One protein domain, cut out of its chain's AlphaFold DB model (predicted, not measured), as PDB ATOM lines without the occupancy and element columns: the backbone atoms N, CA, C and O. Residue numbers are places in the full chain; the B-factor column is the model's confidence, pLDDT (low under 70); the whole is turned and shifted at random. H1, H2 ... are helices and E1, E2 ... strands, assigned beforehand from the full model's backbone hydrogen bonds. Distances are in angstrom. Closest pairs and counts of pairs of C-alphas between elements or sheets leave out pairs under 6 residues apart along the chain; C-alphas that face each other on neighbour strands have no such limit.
ATOM      1  N   VAL A   2      75.165 218.852  27.046       75.62
ATOM      2  CA  VAL A   2      75.025 219.367  25.664       75.62
ATOM      3  C   VAL A   2      76.039 220.473  25.316       75.62
ATOM      4  O   VAL A   2      76.675 220.393  24.280       75.62
ATOM      5  N   TYR A   3      76.302 221.432  26.215       85.12
ATOM      6  CA  TYR A   3      77.207 222.561  25.927       85.12
ATOM      7  C   TYR A   3      78.609 222.155  25.433       85.12
ATOM      8  O   TYR A   3      79.062 222.662  24.410       85.12
ATOM      9  N   LEU A   4      79.282 221.239  26.149       89.75
ATOM     10  CA  LEU A   4      80.641 220.809  25.796       89.75
ATOM     11  C   LEU A   4      80.661 219.940  24.533       89.75
ATOM     12  O   LEU A   4      81.613 219.989  23.762       89.75
ATOM     13  N   LEU A   5      79.603 219.154  24.327       88.56
ATOM     14  CA  LEU A   5      79.441 218.296  23.154       88.56
ATOM     15  C   LEU A   5      79.188 219.099  21.881       88.56
ATOM     16  O   LEU A   5      79.767 218.809  20.836       88.56
ATOM     17  N   ASP A   6      78.398 220.163  21.987       89.75
ATOM     18  CA  ASP A   6      78.060 221.038  20.867       89.75
ATOM     19  C   ASP A   6      79.231 221.925  20.426       89.75
ATOM     20  O   ASP A   6      79.140 222.618  19.403       89.75
ATOM     21  N   ARG A   7      80.341 221.895  21.179       90.69
ATOM     22  CA  ARG A   7      81.514 222.749  20.969       90.69
ATOM     23  C   ARG A   7      81.133 224.234  20.968       90.69
ATOM     24  O   ARG A   7      81.576 225.012  20.121       90.69
ATOM     25  N   SER A   8      80.216 224.609  21.861       90.12
ATOM     26  CA  SER A   8      79.614 225.944  21.887       90.12
ATOM     27  C   SER A   8      80.646 227.034  22.171       90.12
ATOM     28  O   SER A   8      80.578 228.108  21.571       90.12
ATOM     29  N   HIS A   9      81.614 226.766  23.050       93.00
ATOM     30  CA  HIS A   9      82.660 227.722  23.378       93.00
ATOM     31  C   HIS A   9      83.647 227.885  22.223       93.00
ATOM     32  O   HIS A   9      83.864 229.005  21.765       93.00
ATOM     33  N   SER A  10      84.220 226.793  21.710       92.69
ATOM     34  CA  SER A  10      85.258 226.863  20.668       92.69
ATOM     35  C   SER A  10      84.799 227.533  19.366       92.69
ATOM     36  O   SER A  10      85.629 228.110  18.669       92.69
ATOM     37  N   ARG A  11      83.492 227.556  19.061       90.81
ATOM     38  CA  ARG A  11      82.928 228.305  17.916       90.81
ATOM     39  C   ARG A  11      83.027 229.827  18.045       90.81
ATOM     40  O   ARG A  11      83.068 230.513  17.028       90.81
ATOM     41  N   ALA A  12      83.014 230.351  19.269       90.06
ATOM     42  CA  ALA A  12      83.036 231.788  19.551       90.06
ATOM     43  C   ALA A  12      84.305 232.238  20.297       90.06
ATOM     44  O   ALA A  12      84.516 233.438  20.466       90.06
ATOM     45  N   CYS A  13      85.143 231.290  20.726       92.19
ATOM     46  CA  CYS A  13      86.338 231.537  21.518       92.19
ATOM     47  C   CYS A  13      87.329 232.444  20.778       92.19
ATOM     48  O   CYS A  13      87.696 232.197  19.628       92.19
ATOM     49  N   ARG A  14      87.799 233.487  21.468       89.56
ATOM     50  CA  ARG A  14      88.781 234.453  20.946       89.56
ATOM     51  C   ARG A  14      90.183 234.268  21.525       89.56
ATOM     52  O   ARG A  14      91.110 234.967  21.116       89.56
ATOM     53  N   ILE A  15      90.346 233.340  22.468       89.50
ATOM     54  CA  ILE A  15      91.630 233.030  23.102       89.50
ATOM     55  C   ILE A  15      92.506 232.297  22.080       89.50
ATOM     56  O   ILE A  15      92.131 231.237  21.584       89.50
ATOM     57  N   ARG A  16      93.665 232.878  21.749       83.06
ATOM     58  CA  ARG A  16      94.534 232.398  20.660       83.06
ATOM     59  C   ARG A  16      95.516 231.300  21.056       83.06
ATOM     60  O   ARG A  16      95.828 230.471  20.210       83.06
ATOM     61  N   ASP A  17      95.994 231.303  22.298       88.00
ATOM     62  CA  ASP A  17      97.063 230.395  22.725       88.00
ATOM     63  C   ASP A  17      96.499 229.079  23.263       88.00
ATOM     64  O   ASP A  17      96.534 228.045  22.598       88.00
ATOM     65  N   TRP A  18      95.955 229.112  24.478       92.56
ATOM     66  CA  TRP A  18      95.405 227.940  25.140       92.56
ATOM     67  C   TRP A  18      94.158 228.314  25.934       92.56
ATOM     68  O   TRP A  18      94.182 229.233  26.753       92.56
ATOM     69  N   CYS A  19      93.071 227.579  25.703       94.75
ATOM     70  CA  CYS A  19      91.809 227.762  26.404       94.75
ATOM     71  C   CYS A  19      91.360 226.446  27.039       94.75
ATOM     72  O   CYS A  19      91.106 225.458  26.347       94.75
ATOM     73  N   LEU A  20      91.192 226.466  28.362       95.06
ATOM     74  CA  LEU A  20      90.761 225.304  29.129       95.06
ATOM     75  C   LEU A  20      89.385 224.776  28.686       95.06
ATOM     76  O   LEU A  20      89.210 223.564  28.598       95.06
ATOM     77  N   MET A  21      88.417 225.654  28.382       94.81
ATOM     78  CA  MET A  21      87.106 225.197  27.899       94.81
ATOM     79  C   MET A  21      87.224 224.489  26.547       94.81
ATOM     80  O   MET A  21      86.643 223.420  26.394       94.81
ATOM     81  N   CYS A  22      88.007 225.019  25.601       94.88
ATOM     82  CA  CYS A  22      88.230 224.365  24.307       94.88
ATOM     83  C   CYS A  22      88.853 222.971  24.471       94.88
ATOM     84  O   CYS A  22      88.452 222.026  23.793       94.88
ATOM     85  N   GLU A  23      89.811 222.824  25.390       94.75
ATOM     86  CA  GLU A  23      90.421 221.522  25.671       94.75
ATOM     87  C   GLU A  23      89.441 220.542  26.321       94.75
ATOM     88  O   GLU A  23      89.443 219.364  25.966       94.75
ATOM     89  N   LEU A  24      88.560 221.006  27.213       93.31
ATOM     90  CA  LEU A  24      87.494 220.162  27.759       93.31
ATOM     91  C   LEU A  24      86.491 219.733  26.685       93.31
ATOM     92  O   LEU A  24      86.136 218.559  26.644       93.31
ATOM     93  N   GLU A  25      86.061 220.636  25.799       93.94
ATOM     94  CA  GLU A  25      85.180 220.291  24.671       93.94
ATOM     95  C   GLU A  25      85.804 219.200  23.794       93.94
ATOM     96  O   GLU A  25      85.164 218.192  23.489       93.94
ATOM     97  N   GLN A  26      87.085 219.356  23.446       91.75
ATOM     98  CA  GLN A  26      87.814 218.353  22.676       91.75
ATOM     99  C   GLN A  26      87.955 217.030  23.444       91.75
ATOM    100  O   GLN A  26      87.805 215.965  22.847       91.75
ATOM    101  N   HIS A  27      88.218 217.073  24.753       90.50
ATOM    102  CA  HIS A  27      88.354 215.867  25.572       90.50
ATOM    103  C   HIS A  27      87.036 215.086  25.669       90.50
ATOM    104  O   HIS A  27      87.037 213.866  25.511       90.50
ATOM    105  N   VAL A  28      85.906 215.778  25.844       90.38
ATOM    106  CA  VAL A  28      84.580 215.141  25.858       90.38
ATOM    107  C   VAL A  28      84.211 214.589  24.474       90.38
ATOM    108  O   VAL A  28      83.658 213.494  24.397       90.38
ATOM    109  N   ALA A  29      84.557 215.280  23.385       89.62
ATOM    110  CA  ALA A  29      84.332 214.760  22.034       89.62
ATOM    111  C   ALA A  29      85.094 213.442  21.789       89.62
ATOM    112  O   ALA A  29      84.504 212.472  21.323       89.62
ATOM    113  N   MET A  30      86.367 213.366  22.194       88.25
ATOM    114  CA  MET A  30      87.159 212.130  22.082       88.25
ATOM    115  C   MET A  30      86.586 210.978  22.926       88.25
ATOM    116  O   MET A  30      86.670 209.822  22.518       88.25
ATOM    117  N   LEU A  31      85.973 211.273  24.082       87.19
ATOM    118  CA  LEU A  31      85.290 210.259  24.899       87.19
ATOM    119  C   LEU A  31      84.089 209.644  24.168       87.19
ATOM    120  O   LEU A  31      83.838 208.450  24.317       87.19
ATOM    121  N   GLN A  32      83.357 210.431  23.375       84.38
ATOM    122  CA  GLN A  32      82.219 209.921  22.604       84.38
ATOM    123  C   GLN A  32      82.631 209.030  21.434       84.38
ATOM    124  O   GLN A  32      81.896 208.113  21.080       84.38
ATOM    125  N   GLU A  33      83.804 209.276  20.855       84.62
ATOM    126  CA  GLU A  33      84.345 208.483  19.749       84.62
ATOM    127  C   GLU A  33      84.793 207.072  20.193       84.62
ATOM    128  O   GLU A  33      85.135 206.239  19.356       84.62
ATOM    129  N   GLY A  34      84.759 206.766  21.500       73.75
ATOM    130  CA  GLY A  34      85.026 205.425  22.034       73.75
ATOM    131  C   GLY A  34      86.496 205.010  21.958       73.75
ATOM    132  O   GLY A  34      86.818 203.819  21.999       73.75
ATOM    133  N   VAL A  35      87.403 205.980  21.834       67.31
ATOM    134  CA  VAL A  35      88.828 205.743  21.591       67.31
ATOM    135  C   VAL A  35      89.548 205.394  22.896       67.31
ATOM    136  O   VAL A  35      90.212 206.237  23.483       67.31
ATOM    137  N   GLY A  36      89.429 204.144  23.352       75.12
ATOM    138  CA  GLY A  36      90.288 203.543  24.385       75.12
ATOM    139  C   GLY A  36      90.639 204.442  25.587       75.12
ATOM    140  O   GLY A  36      89.799 205.157  26.125       75.12
ATOM    141  N   SER A  37      91.893 204.370  26.049       83.31
ATOM    142  CA  SER A  37      92.396 205.248  27.113       83.31
ATOM    143  C   SER A  37      92.762 206.618  26.544       83.31
ATOM    144  O   SER A  37      93.620 206.717  25.665       83.31
ATOM    145  N   LEU A  38      92.145 207.678  27.070       86.88
ATOM    146  CA  LEU A  38      92.438 209.051  26.673       86.88
ATOM    147  C   LEU A  38      93.435 209.697  27.627       86.88
ATOM    148  O   LEU A  38      93.243 209.727  28.842       86.88
ATOM    149  N   SER A  39      94.482 210.290  27.062       87.25
ATOM    150  CA  SER A  39      95.441 211.084  27.825       87.25
ATOM    151  C   SER A  39      95.014 212.557  27.857       87.25
ATOM    152  O   SER A  39      94.859 213.160  26.792       87.25
ATOM    153  N   PRO A  40      94.885 213.198  29.036       88.31
ATOM    154  CA  PRO A  40      94.645 214.638  29.153       88.31
ATOM    155  C   PRO A  40      95.944 215.449  28.968       88.31
ATOM    156  O   PRO A  40      96.197 216.422  29.678       88.31
ATOM    157  N   SER A  41      96.802 215.047  28.025       89.44
ATOM    158  CA  SER A  41      98.176 215.552  27.864       89.44
ATOM    159  C   SER A  41      98.252 217.072  27.712       89.44
ATOM    160  O   SER A  41      99.118 217.710  28.307       89.44
ATOM    161  N   LYS A  42      97.315 217.677  26.978       90.81
ATOM    162  CA  LYS A  42      97.255 219.132  26.784       90.81
ATOM    163  C   LYS A  42      96.874 219.902  28.048       90.81
ATOM    164  O   LYS A  42      97.389 220.999  28.260       90.81
ATOM    165  N   ILE A  43      96.008 219.330  28.888       90.81
ATOM    166  CA  ILE A  43      95.659 219.898  30.198       90.81
ATOM    167  C   ILE A  43      96.866 219.772  31.132       90.81
ATOM    168  O   ILE A  43      97.235 220.746  31.779       90.81
ATOM    169  N   LEU A  44      97.542 218.617  31.133       90.50
ATOM    170  CA  LEU A  44      98.748 218.389  31.936       90.50
ATOM    171  C   LEU A  44      99.902 219.324  31.547       90.50
ATOM    172  O   LEU A  44     100.584 219.856  32.423       90.50
ATOM    173  N   LEU A  45     100.106 219.573  30.251       91.06
ATOM    174  CA  LEU A  45     101.138 220.495  29.766       91.06
ATOM    175  C   LEU A  45     100.884 221.940  30.230       91.06
ATOM    176  O   LEU A  45     101.825 222.669  30.529       91.06
ATOM    177  N   ASN A  46      99.610 222.326  30.340       91.50
ATOM    178  CA  ASN A  46      99.169 223.663  30.740       91.50
ATOM    179  C   ASN A  46      98.650 223.710  32.185       91.50
ATOM    180  O   ASN A  46      97.933 224.636  32.560       91.50
ATOM    181  N   MET A  47      99.031 222.743  33.027       90.69
ATOM    182  CA  MET A  47      98.540 222.626  34.407       90.69
ATOM    183  C   MET A  47      98.784 223.903  35.225       90.69
ATOM    184  O   MET A  47      97.958 224.290  36.050       90.69
ATOM    185  N   ARG A  48      99.886 224.608  34.941       90.38
ATOM    186  CA  ARG A  48     100.233 225.880  35.591       90.38
ATOM    187  C   ARG A  48      99.249 227.013  35.290       90.38
ATOM    188  O   ARG A  48      99.134 227.926  36.104       90.38
ATOM    189  N   SER A  49      98.544 226.946  34.160       89.25
ATOM    190  CA  SER A  49      97.484 227.891  33.787       89.25
ATOM    191  C   SER A  49      96.196 227.657  34.583       89.25
ATOM    192  O   SER A  49      95.404 228.582  34.738       89.25
ATOM    193  N   VAL A  50      95.995 226.442  35.107       89.19
ATOM    194  CA  VAL A  50      94.902 226.120  36.040       89.19
ATOM    195  C   VAL A  50      95.303 226.490  37.466       89.19
ATOM    196  O   VAL A  50      94.568 227.174  38.170       89.19
ATOM    197  N   GLY A  51      96.507 226.102  37.887       88.12
ATOM    198  CA  GLY A  51      97.053 226.461  39.189       88.12
ATOM    199  C   GLY A  51      98.553 226.673  39.123       88.12
ATOM    200  O   GLY A  51      99.293 225.749  38.812       88.12
ATOM    201  N   CYS A  52      99.037 227.863  39.488       84.44
ATOM    202  CA  CYS A  52     100.461 228.209  39.372       84.44
ATOM    203  C   CYS A  52     101.398 227.292  40.181       84.44
ATOM    204  O   CYS A  52     102.575 227.161  39.846       84.44
ATOM    205  N   ARG A  53     100.871 226.658  41.237       84.56
ATOM    206  CA  ARG A  53     101.586 225.698  42.090       84.56
ATOM    207  C   ARG A  53     101.435 224.246  41.630       84.56
ATOM    208  O   ARG A  53     102.089 223.388  42.202       84.56
ATOM    209  N   MET A  54     100.601 223.979  40.627       85.06
ATOM    210  CA  MET A  54     100.344 222.636  40.116       85.06
ATOM    211  C   MET A  54     101.267 222.307  38.940       85.06
ATOM    212  O   MET A  54     101.525 223.140  38.068       85.06
ATOM    213  N   GLY A  55     101.743 221.062  38.896       81.75
ATOM    214  CA  GLY A  55     102.556 220.523  37.805       81.75
ATOM    215  C   GLY A  55     103.889 219.943  38.277       81.75
ATOM    216  O   GLY A  55     104.115 219.723  39.459       81.75
ATOM    217  N   GLY A  56     104.789 219.666  37.331       79.12
ATOM    218  CA  GLY A  56     106.108 219.099  37.644       79.12
ATOM    219  C   GLY A  56     106.108 217.597  37.953       79.12
ATOM    220  O   GLY A  56     107.112 217.093  38.437       79.12
ATOM    221  N   GLY A  57     105.014 216.885  37.658       79.69
ATOM    222  CA  GLY A  57     104.925 215.427  37.810       79.69
ATOM    223  C   GLY A  57     104.618 214.938  39.229       79.69
ATOM    224  O   GLY A  57     104.581 213.729  39.447       79.69
ATOM    225  N   ASN A  58     104.371 215.847  40.175       85.69
ATOM    226  CA  ASN A  58     103.987 215.500  41.540       85.69
ATOM    227  C   ASN A  58     102.491 215.179  41.644       85.69
ATOM    228  O   ASN A  58     101.674 215.679  40.867       85.69
ATOM    229  N   GLN A  59     102.138 214.356  42.632       90.88
ATOM    230  CA  GLN A  59     100.749 214.168  43.042       90.88
ATOM    231  C   GLN A  59     100.318 215.350  43.912       90.88
ATOM    232  O   GLN A  59     101.032 215.735  44.834       90.88
ATOM    233  N   GLU A  60      99.147 215.902  43.613       90.44
ATOM    234  CA  GLU A  60      98.585 217.081  44.272       90.44
ATOM    235  C   GLU A  60      97.191 216.762  44.831       90.44
ATOM    236  O   GLU A  60      96.594 215.726  44.523       90.44
ATOM    237  N   ASP A  61      96.653 217.667  45.646       92.38
ATOM    238  CA  ASP A  61      95.306 217.547  46.200       92.38
ATOM    239  C   ASP A  61      94.231 217.680  45.097       92.38
ATOM    240  O   ASP A  61      94.140 218.692  44.394       92.38
ATOM    241  N   ALA A  62      93.395 216.647  44.946       94.19
ATOM    242  CA  ALA A  62      92.359 216.597  43.914       94.19
ATOM    243  C   ALA A  62      91.236 217.625  44.130       94.19
ATOM    244  O   ALA A  62      90.653 218.115  43.159       94.19
ATOM    245  N   HIS A  63      90.926 217.960  45.383       95.25
ATOM    246  CA  HIS A  63      89.930 218.975  45.702       95.25
ATOM    247  C   HIS A  63      90.458 220.372  45.362       95.25
ATOM    248  O   HIS A  63      89.734 221.159  44.749       95.25
ATOM    249  N   GLU A  64      91.722 220.664  45.673       94.12
ATOM    250  CA  GLU A  64      92.342 221.923  45.250       94.12
ATOM    251  C   GLU A  64      92.405 222.016  43.719       94.12
ATOM    252  O   GLU A  64      92.072 223.060  43.158       94.12
ATOM    253  N   PHE A  65      92.733 220.917  43.026       93.81
ATOM    254  CA  PHE A  65      92.676 220.879  41.561       93.81
ATOM    255  C   PHE A  65      91.280 221.192  41.027       93.81
ATOM    256  O   PHE A  65      91.143 222.069  40.173       93.81
ATOM    257  N   LEU A  66      90.239 220.532  41.542       95.56
ATOM    258  CA  LEU A  66      88.862 220.783  41.118       95.56
ATOM    259  C   LEU A  66      88.459 222.242  41.356       95.56
ATOM    260  O   LEU A  66      87.854 222.865  40.483       95.56
ATOM    261  N   ARG A  67      88.818 222.802  42.516       95.75
ATOM    262  CA  ARG A  67      88.530 224.195  42.859       95.75
ATOM    263  C   ARG A  67      89.170 225.156  41.858       95.75
ATOM    264  O   ARG A  67      88.475 226.028  41.334       95.75
ATOM    265  N   LEU A  68      90.459 224.988  41.570       95.88
ATOM    266  CA  LEU A  68      91.168 225.829  40.603       95.88
ATOM    267  C   LEU A  68      90.635 225.637  39.179       95.88
ATOM    268  O   LEU A  68      90.427 226.621  38.476       95.88
ATOM    269  N   LEU A  69      90.317 224.403  38.784       95.44
ATOM    270  CA  LEU A  69      89.714 224.097  37.487       95.44
ATOM    271  C   LEU A  69      88.389 224.847  37.291       95.44
ATOM    272  O   LEU A  69      88.205 225.517  36.277       95.44
ATOM    273  N   VAL A  70      87.482 224.775  38.268       96.12
ATOM    274  CA  VAL A  70      86.185 225.471  38.223       96.12
ATOM    275  C   VAL A  70      86.377 226.990  38.180       96.12
ATOM    276  O   VAL A  70      85.701 227.662  37.401       96.12
ATOM    277  N   MET A  71      87.326 227.533  38.951       95.12
ATOM    278  CA  MET A  71      87.670 228.959  38.898       95.12
ATOM    279  C   MET A  71      88.182 229.376  37.512       95.12
ATOM    280  O   MET A  71      87.711 230.367  36.959       95.12
ATOM    281  N   SER A  72      89.095 228.610  36.910       95.00
ATOM    282  CA  SER A  72      89.601 228.893  35.562       95.00
ATOM    283  C   SER A  72      88.496 228.819  34.508       95.00
ATOM    284  O   SER A  72      88.442 229.669  33.624       95.00
ATOM    285  N   LEU A  73      87.583 227.846  34.599       94.94
ATOM    286  CA  LEU A  73      86.442 227.758  33.683       94.94
ATOM    287  C   LEU A  73      85.514 228.968  33.805       94.94
ATOM    288  O   LEU A  73      85.074 229.502  32.786       94.94
ATOM    289  N   GLN A  74      85.248 229.421  35.034       95.31
ATOM    290  CA  GLN A  74      84.449 230.619  35.278       95.31
ATOM    291  C   GLN A  74      85.096 231.858  34.655       95.31
ATOM    292  O   GLN A  74      84.409 232.620  33.971       95.31
ATOM    293  N   ALA A  75      86.406 232.030  34.836       93.94
ATOM    294  CA  ALA A  75      87.143 233.141  34.246       93.94
ATOM    295  C   ALA A  75      87.023 233.140  32.714       93.94
ATOM    296  O   ALA A  75      86.686 234.166  32.128       93.94
ATOM    297  N   VAL A  76      87.185 231.976  32.070       94.19
ATOM    298  CA  VAL A  76      87.030 231.850  30.610       94.19
ATOM    299  C   VAL A  76      85.610 232.209  30.154       94.19
ATOM    300  O   VAL A  76      85.460 232.889  29.142       94.19
ATOM    301  N   CYS A  77      84.560 231.813  30.886       92.69
ATOM    302  CA  CYS A  77      83.182 232.210  30.554       92.69
ATOM    303  C   CYS A  77      82.962 233.733  30.586       92.69
ATOM    304  O   CYS A  77      82.032 234.224  29.948       92.69
ATOM    305  N   LEU A  78      83.768 234.467  31.354       93.06
ATOM    306  CA  LEU A  78      83.608 235.903  31.580       93.06
ATOM    307  C   LEU A  78      84.602 236.758  30.792       93.06
ATOM    308  O   LEU A  78      84.423 237.975  30.729       93.06
ATOM    309  N   GLU A  79      85.621 236.149  30.187       90.00
ATOM    310  CA  GLU A  79      86.689 236.844  29.463       90.00
ATOM    311  C   GLU A  79      86.123 237.745  28.351       90.00
ATOM    312  O   GLU A  79      86.435 238.936  28.294       90.00
ATOM    313  N   ASP A  80      85.183 237.229  27.549       84.06
ATOM    314  CA  ASP A  80      84.539 237.975  26.455       84.06
ATOM    315  C   ASP A  80      83.705 239.178  26.940       84.06
ATOM    316  O   ASP A  80      83.455 240.116  26.183       84.06
ATOM    317  N   MET A  81      83.301 239.176  28.214       86.12
ATOM    318  CA  MET A  81      82.536 240.246  28.865       86.12
ATOM    319  C   MET A  81      83.441 241.211  29.656       86.12
ATOM    320  O   MET A  81      82.956 242.078  30.388       86.12
ATOM    321  N   GLY A  82      84.766 241.088  29.517       85.56
ATOM    322  CA  GLY A  82      85.752 241.941  30.181       85.56
ATOM    323  C   GLY A  82      86.238 241.430  31.542       85.56
ATOM    324  O   GLY A  82      86.909 242.181  32.258       85.56
ATOM    325  N   GLY A  83      85.920 240.178  31.885       89.50
ATOM    326  CA  GLY A  83      86.415 239.464  33.062       89.50
ATOM    327  C   GLY A  83      85.634 239.719  34.356       89.50
ATOM    328  O   GLY A  83      84.840 240.655  34.476       89.50
ATOM    329  N   GLU A  84      85.904 238.898  35.375       87.38
ATOM    330  CA  GLU A  84      85.186 238.869  36.667       87.38
ATOM    331  C   GLU A  84      85.075 240.222  37.384       87.38
ATOM    332  O   GLU A  84      84.134 240.453  38.133       87.38
ATOM    333  N   LYS A  85      86.020 241.140  37.170       88.19
ATOM    334  CA  LYS A  85      85.995 242.458  37.824       88.19
ATOM    335  C   LYS A  85      85.035 243.450  37.166       88.19
ATOM    336  O   LYS A  85      84.682 244.439  37.801       88.19
ATOM    337  N   LYS A  86      84.674 243.236  35.896       89.38
ATOM    338  CA  LYS A  86      83.832 244.158  35.113       89.38
ATOM    339  C   LYS A  86      82.394 243.678  34.973       89.38
ATOM    340  O   LYS A  86      81.502 244.498  34.783       89.38
ATOM    341  N   VAL A  87      82.172 242.369  35.049       90.88
ATOM    342  CA  VAL A  87      80.843 241.776  34.896       90.88
ATOM    343  C   VAL A  87      80.066 241.884  36.202       90.88
ATOM    344  O   VAL A  87      80.586 241.537  37.260       90.88
ATOM    345  N   ASP A  88      78.813 242.333  36.134       92.00
ATOM    346  CA  ASP A  88      77.933 242.386  37.304       92.00
ATOM    347  C   ASP A  88      77.720 240.996  37.931       92.00
ATOM    348  O   ASP A  88      77.649 239.981  37.233       92.00
ATOM    349  N   LEU A  89      77.573 240.948  39.257       87.12
ATOM    350  CA  LEU A  89      77.414 239.705  40.017       87.12
ATOM    351  C   LEU A  89      76.225 238.861  39.550       87.12
ATOM    352  O   LEU A  89      76.331 237.633  39.559       87.12
ATOM    353  N   GLY A  90      75.116 239.491  39.153       87.88
ATOM    354  CA  GLY A  90      73.948 238.784  38.639       87.88
ATOM    355  C   GLY A  90      74.249 238.082  37.318       87.88
ATOM    356  O   GLY A  90      73.856 236.935  37.133       87.88
ATOM    357  N   LEU A  91      75.020 238.719  36.433       89.75
ATOM    358  CA  LEU A  91      75.448 238.112  35.169       89.75
ATOM    359  C   LEU A  91      76.485 237.009  35.384       89.75
ATOM    360  O   LEU A  91      76.412 235.974  34.723       89.75
ATOM    361  N   GLN A  92      77.404 237.175  36.338       91.94
ATOM    362  CA  GLN A  92      78.365 236.121  36.672       91.94
ATOM    363  C   GLN A  92      77.683 234.819  37.108       91.94
ATOM    364  O   GLN A  92      78.205 233.749  36.814       91.94
ATOM    365  N   GLU A  93      76.515 234.894  37.757       92.00
ATOM    366  CA  GLU A  93      75.711 233.725  38.156       92.00
ATOM    367  C   GLU A  93      75.047 232.997  36.975       92.00
ATOM    368  O   GLU A  93      74.595 231.862  37.131       92.00
ATOM    369  N   THR A  94      74.985 233.615  35.794       92.12
ATOM    370  CA  THR A  94      74.337 233.022  34.610       92.12
ATOM    371  C   THR A  94      75.276 232.165  33.764       92.12
ATOM    372  O   THR A  94      74.824 231.506  32.828       92.12
ATOM    373  N   THR A  95      76.577 232.138  34.077       93.00
ATOM    374  CA  THR A  95      77.534 231.289  33.358       93.00
ATOM    375  C   THR A  95      77.192 229.813  33.545       93.00
ATOM    376  O   THR A  95      76.701 229.397  34.595       93.00
ATOM    377  N   LEU A  96      77.532 228.982  32.558       92.00
ATOM    378  CA  LEU A  96      77.370 227.528  32.661       92.00
ATOM    379  C   LEU A  96      78.007 226.968  33.942       92.00
ATOM    380  O   LEU A  96      77.438 226.098  34.596       92.00
ATOM    381  N   VAL A  97      79.187 227.475  34.300       94.56
ATOM    382  CA  VAL A  97      79.941 227.017  35.468       94.56
ATOM    383  C   VAL A  97      79.181 227.323  36.758       94.56
ATOM    384  O   VAL A  97      79.059 226.435  37.596       94.56
ATOM    385  N   GLN A  98      78.600 228.520  36.902       93.75
ATOM    386  CA  GLN A  98      77.764 228.850  38.063       93.75
ATOM    387  C   GLN A  98      76.420 228.114  38.052       93.75
ATOM    388  O   GLN A  98      75.921 227.759  39.113       93.75
ATOM    389  N   GLN A  99      75.855 227.809  36.885       93.12
ATOM    390  CA  GLN A  99      74.635 226.998  36.802       93.12
ATOM    391  C   GLN A  99      74.864 225.533  37.222       93.12
ATOM    392  O   GLN A  99      73.942 224.896  37.725       93.12
ATOM    393  N   ILE A 100      76.075 224.989  37.028       93.81
ATOM    394  CA  ILE A 100      76.420 223.603  37.405       93.81
ATOM    395  C   ILE A 100      76.966 223.514  38.836       93.81
ATOM    396  O   ILE A 100      76.557 222.637  39.592       93.81
ATOM    397  N   PHE A 101      77.920 224.378  39.190       94.56
ATOM    398  CA  PHE A 101      78.686 224.298  40.443       94.56
ATOM    399  C   PHE A 101      78.353 225.409  41.441       94.56
ATOM    400  O   PHE A 101      78.781 225.347  42.593       94.56
ATOM    401  N   GLY A 102      77.638 226.447  41.008       93.06
ATOM    402  CA  GLY A 102      77.278 227.571  41.861       93.06
ATOM    403  C   GLY A 102      76.230 227.189  42.901       93.06
ATOM    404  O   GLY A 102      75.408 226.292  42.720       93.06
ATOM    405  N   GLY A 103      76.256 227.901  44.023       91.56
ATOM    406  CA  GLY A 103      75.344 227.677  45.134       91.56
ATOM    407  C   GLY A 103      75.349 228.845  46.109       91.56
ATOM    408  O   GLY A 103      76.104 229.806  45.964       91.56
ATOM    409  N   ARG A 104      74.468 228.778  47.109       91.31
ATOM    410  CA  ARG A 104      74.410 229.755  48.201       91.31
ATOM    411  C   ARG A 104      74.361 229.016  49.527       91.31
ATOM    412  O   ARG A 104      73.548 228.113  49.712       91.31
ATOM    413  N   LEU A 105      75.205 229.425  50.464       94.25
ATOM    414  CA  LEU A 105      75.215 228.900  51.818       94.25
ATOM    415  C   LEU A 105      74.304 229.742  52.706       94.25
ATOM    416  O   LEU A 105      74.479 230.951  52.838       94.25
ATOM    417  N   LYS A 106      73.363 229.096  53.385       95.12
ATOM    418  CA  LYS A 106      72.511 229.739  54.383       95.12
ATOM    419  C   LYS A 106      72.974 229.347  55.782       95.12
ATOM    420  O   LYS A 106      72.703 228.245  56.244       95.12
ATOM    421  N   SER A 107      73.685 230.248  56.451       96.12
ATOM    422  CA  SER A 107      74.157 230.043  57.820       96.12
ATOM    423  C   SER A 107      73.113 230.544  58.813       96.12
ATOM    424  O   SER A 107      72.683 231.693  58.728       96.12
ATOM    425  N   LYS A 108      72.710 229.680  59.747       96.62
ATOM    426  CA  LYS A 108      71.829 230.018  60.866       96.62
ATOM    427  C   LYS A 108      72.559 229.762  62.172       96.62
ATOM    428  O   LYS A 108      73.110 228.681  62.366       96.62
ATOM    429  N   VAL A 109      72.539 230.740  63.066       96.62
ATOM    430  CA  VAL A 109      73.133 230.632  64.399       96.62
ATOM    431  C   VAL A 109      72.074 230.979  65.427       96.62
ATOM    432  O   VAL A 109      71.481 232.053  65.364       96.62
ATOM    433  N   LYS A 110      71.857 230.083  66.390       97.38
ATOM    434  CA  LYS A 110      70.934 230.290  67.505       97.38
ATOM    435  C   LYS A 110      71.710 230.476  68.800       97.38
ATOM    436  O   LYS A 110      72.481 229.603  69.197       97.38
ATOM    437  N   CYS A 111      71.487 231.593  69.482       97.12
ATOM    438  CA  CYS A 111      72.016 231.790  70.823       97.12
ATOM    439  C   CYS A 111      71.240 230.918  71.818       97.12
ATOM    440  O   CYS A 111      70.027 231.052  71.942       97.12
ATOM    441  N   LEU A 112      71.924 230.059  72.576       96.94
ATOM    442  CA  LEU A 112      71.266 229.188  73.562       96.94
ATOM    443  C   LEU A 112      70.855 229.912  74.857       96.94
ATOM    444  O   LEU A 112      70.116 229.342  75.649       96.94
ATOM    445  N   ARG A 113      71.312 231.156  75.070       97.50
ATOM    446  CA  ARG A 113      70.970 231.966  76.254       97.50
ATOM    447  C   ARG A 113      69.750 232.858  76.044       97.50
ATOM    448  O   ARG A 113      68.860 232.869  76.879       97.50
ATOM    449  N   CYS A 114      69.720 233.621  74.951       96.88
ATOM    450  CA  CYS A 114      68.619 234.548  74.651       96.88
ATOM    451  C   CYS A 114      67.680 234.049  73.545       96.88
ATOM    452  O   CYS A 114      66.758 234.762  73.167       96.88
ATOM    453  N   HIS A 115      67.940 232.864  72.984       95.69
ATOM    454  CA  HIS A 115      67.175 232.253  71.890       95.69
ATOM    455  C   HIS A 115      67.093 233.066  70.590       95.69
ATOM    456  O   HIS A 115      66.395 232.651  69.669       95.69
ATOM    457  N   HIS A 116      67.847 234.164  70.471       96.69
ATOM    458  CA  HIS A 116      67.956 234.929  69.234       96.69
ATOM    459  C   HIS A 116      68.573 234.082  68.115       96.69
ATOM    460  O   HIS A 116      69.581 233.397  68.323       96.69
ATOM    461  N   GLU A 117      67.982 234.171  66.926       96.56
ATOM    462  CA  GLU A 117      68.444 233.504  65.714       96.56
ATOM    463  C   GLU A 117      68.977 234.542  64.725       96.56
ATOM    464  O   GLU A 117      68.278 235.481  64.349       96.56
ATOM    465  N   SER A 118      70.225 234.361  64.302       95.38
ATOM    466  CA  SER A 118      70.860 235.149  63.251       95.38
ATOM    467  C   SER A 118      70.981 234.302  61.995       95.38
ATOM    468  O   SER A 118      71.443 233.160  62.041       95.38
ATOM    469  N   GLU A 119      70.571 234.867  60.866       96.19
ATOM    470  CA  GLU A 119      70.604 234.218  59.566       96.19
ATOM    471  C   GLU A 119      71.454 235.039  58.596       96.19
ATOM    472  O   GLU A 119      71.291 236.252  58.474       96.19
ATOM    473  N   ARG A 120      72.362 234.371  57.883       94.62
ATOM    474  CA  ARG A 120      73.195 234.986  56.852       94.62
ATOM    475  C   ARG A 120      73.255 234.093  55.622       94.62
ATOM    476  O   ARG A 120      73.787 232.985  55.691       94.62
ATOM    477  N   LEU A 121      72.781 234.603  54.487       90.75
ATOM    478  CA  LEU A 121      73.119 234.035  53.183       90.75
ATOM    479  C   LEU A 121      74.537 234.469  52.785       90.75
ATOM    480  O   LEU A 121      74.890 235.646  52.882       90.75
ATOM    481  N   ARG A 122      75.351 233.513  52.346       82.75
ATOM    482  CA  ARG A 122      76.675 233.702  51.751       82.75
ATOM    483  C   ARG A 122      76.697 233.033  50.378       82.75
ATOM    484  O   ARG A 122      75.982 232.056  50.162       82.75
ATOM    485  N   LYS A 123      77.506 233.571  49.476       69.25
ATOM    486  CA  LYS A 123      78.039 232.811  48.346       69.25
ATOM    487  C   LYS A 123      79.315 232.119  48.798       69.25
ATOM    488  O   LYS A 123      80.012 232.728  49.646       69.25
TER     489      LYS A 123
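Overview. This is residues 2 to 123 of the 123 residues of an uncharacterized protein of Vanilla planifolia (UniProt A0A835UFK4). A loose cluster of helices gathers round one long helix, H5, and a two-stranded hairpin, E1 and E2, reaches away from it as an arm that makes the length of the whole. H7 runs beside H5 on one side and H4 packs on the opposite side, while H2 meets H5 with its residues 20 to 21 alone and has the short H1 and H3 by it; the arm's tip, residues 111 to 116, sticks out. The printed part has 122 residues with seven named helices and then two named strands, the strands antiparallel, and its class is mostly helix. It is loose, with a radius of gyration of the C-alphas of 18.8 A, and elongated, spanning 63 by 34 by 29 A.

Along the chain. Find C-alpha 2 at (75.025, 219.367, 25.664), where H1, residues 2 to 5, begins. After residues 6 to 19, with no named element, read H2 along residues 20 to 32, 18.8 A long. Next come H3, residues 41 to 45, and H4, residues 47 to 50. Find C-alpha 62 at (92.359, 216.597, 43.914); from there H5 runs 25.5 A to residue 79. H6, residues 89 to 92, and H7, residues 96 to 101, follow. E1 takes residues 105 to 110, 16.3 A, and E2 residues 117 to 122, 16.2 A, ending at C-alpha 122 at (76.675, 233.702, 51.751).

Arrangement. Look first at the hub, H2 and H5, which touch 3 helices each. They touch each other, closest at the C-alphas of Met 21 and Leu 73, 6.4 A, running opposite ways at a steep tilt of 68 degrees, only just short of about perpendicular. H1 touches H2, closest at C-alphas 4 and 25, 4.7 A. H3 only just touches H2, with 3 pairs of C-alphas within 8 A, closest at 23 and 43, 7.1 A. H4 touches residues 65 to 72 of H5, closest at C-alphas 50 and 69, 5.8 A. H7 touches residues 70 to 77 of H5 at a shallow tilt of 24 degrees, opposite ways, closest at C-alphas 74 and 97, 5.8 A. H6 is close to H5 but not clearly touching, with C-alphas 78 and 92 closest at 7.3 A. In the hairpin E1 and E2, N 107 and O 120 are 2.8 A apart, within hydrogen-bond range; both strands are apart from H5. In H2, H3, H5 and H7 every O i to N i+4 pair is within hydrogen-bond range; H1, H4 and H6 are too short for one.

Size, cuts and confidence. The two C-alphas farthest apart, those of Val 35 and Cys 114, are 63.7 A apart. The printed part has no cut; the links H1 to H2 and H4 to H5 are long. The mean pLDDT of the printed part is 90.4, and residues 35 and 123 are under 70.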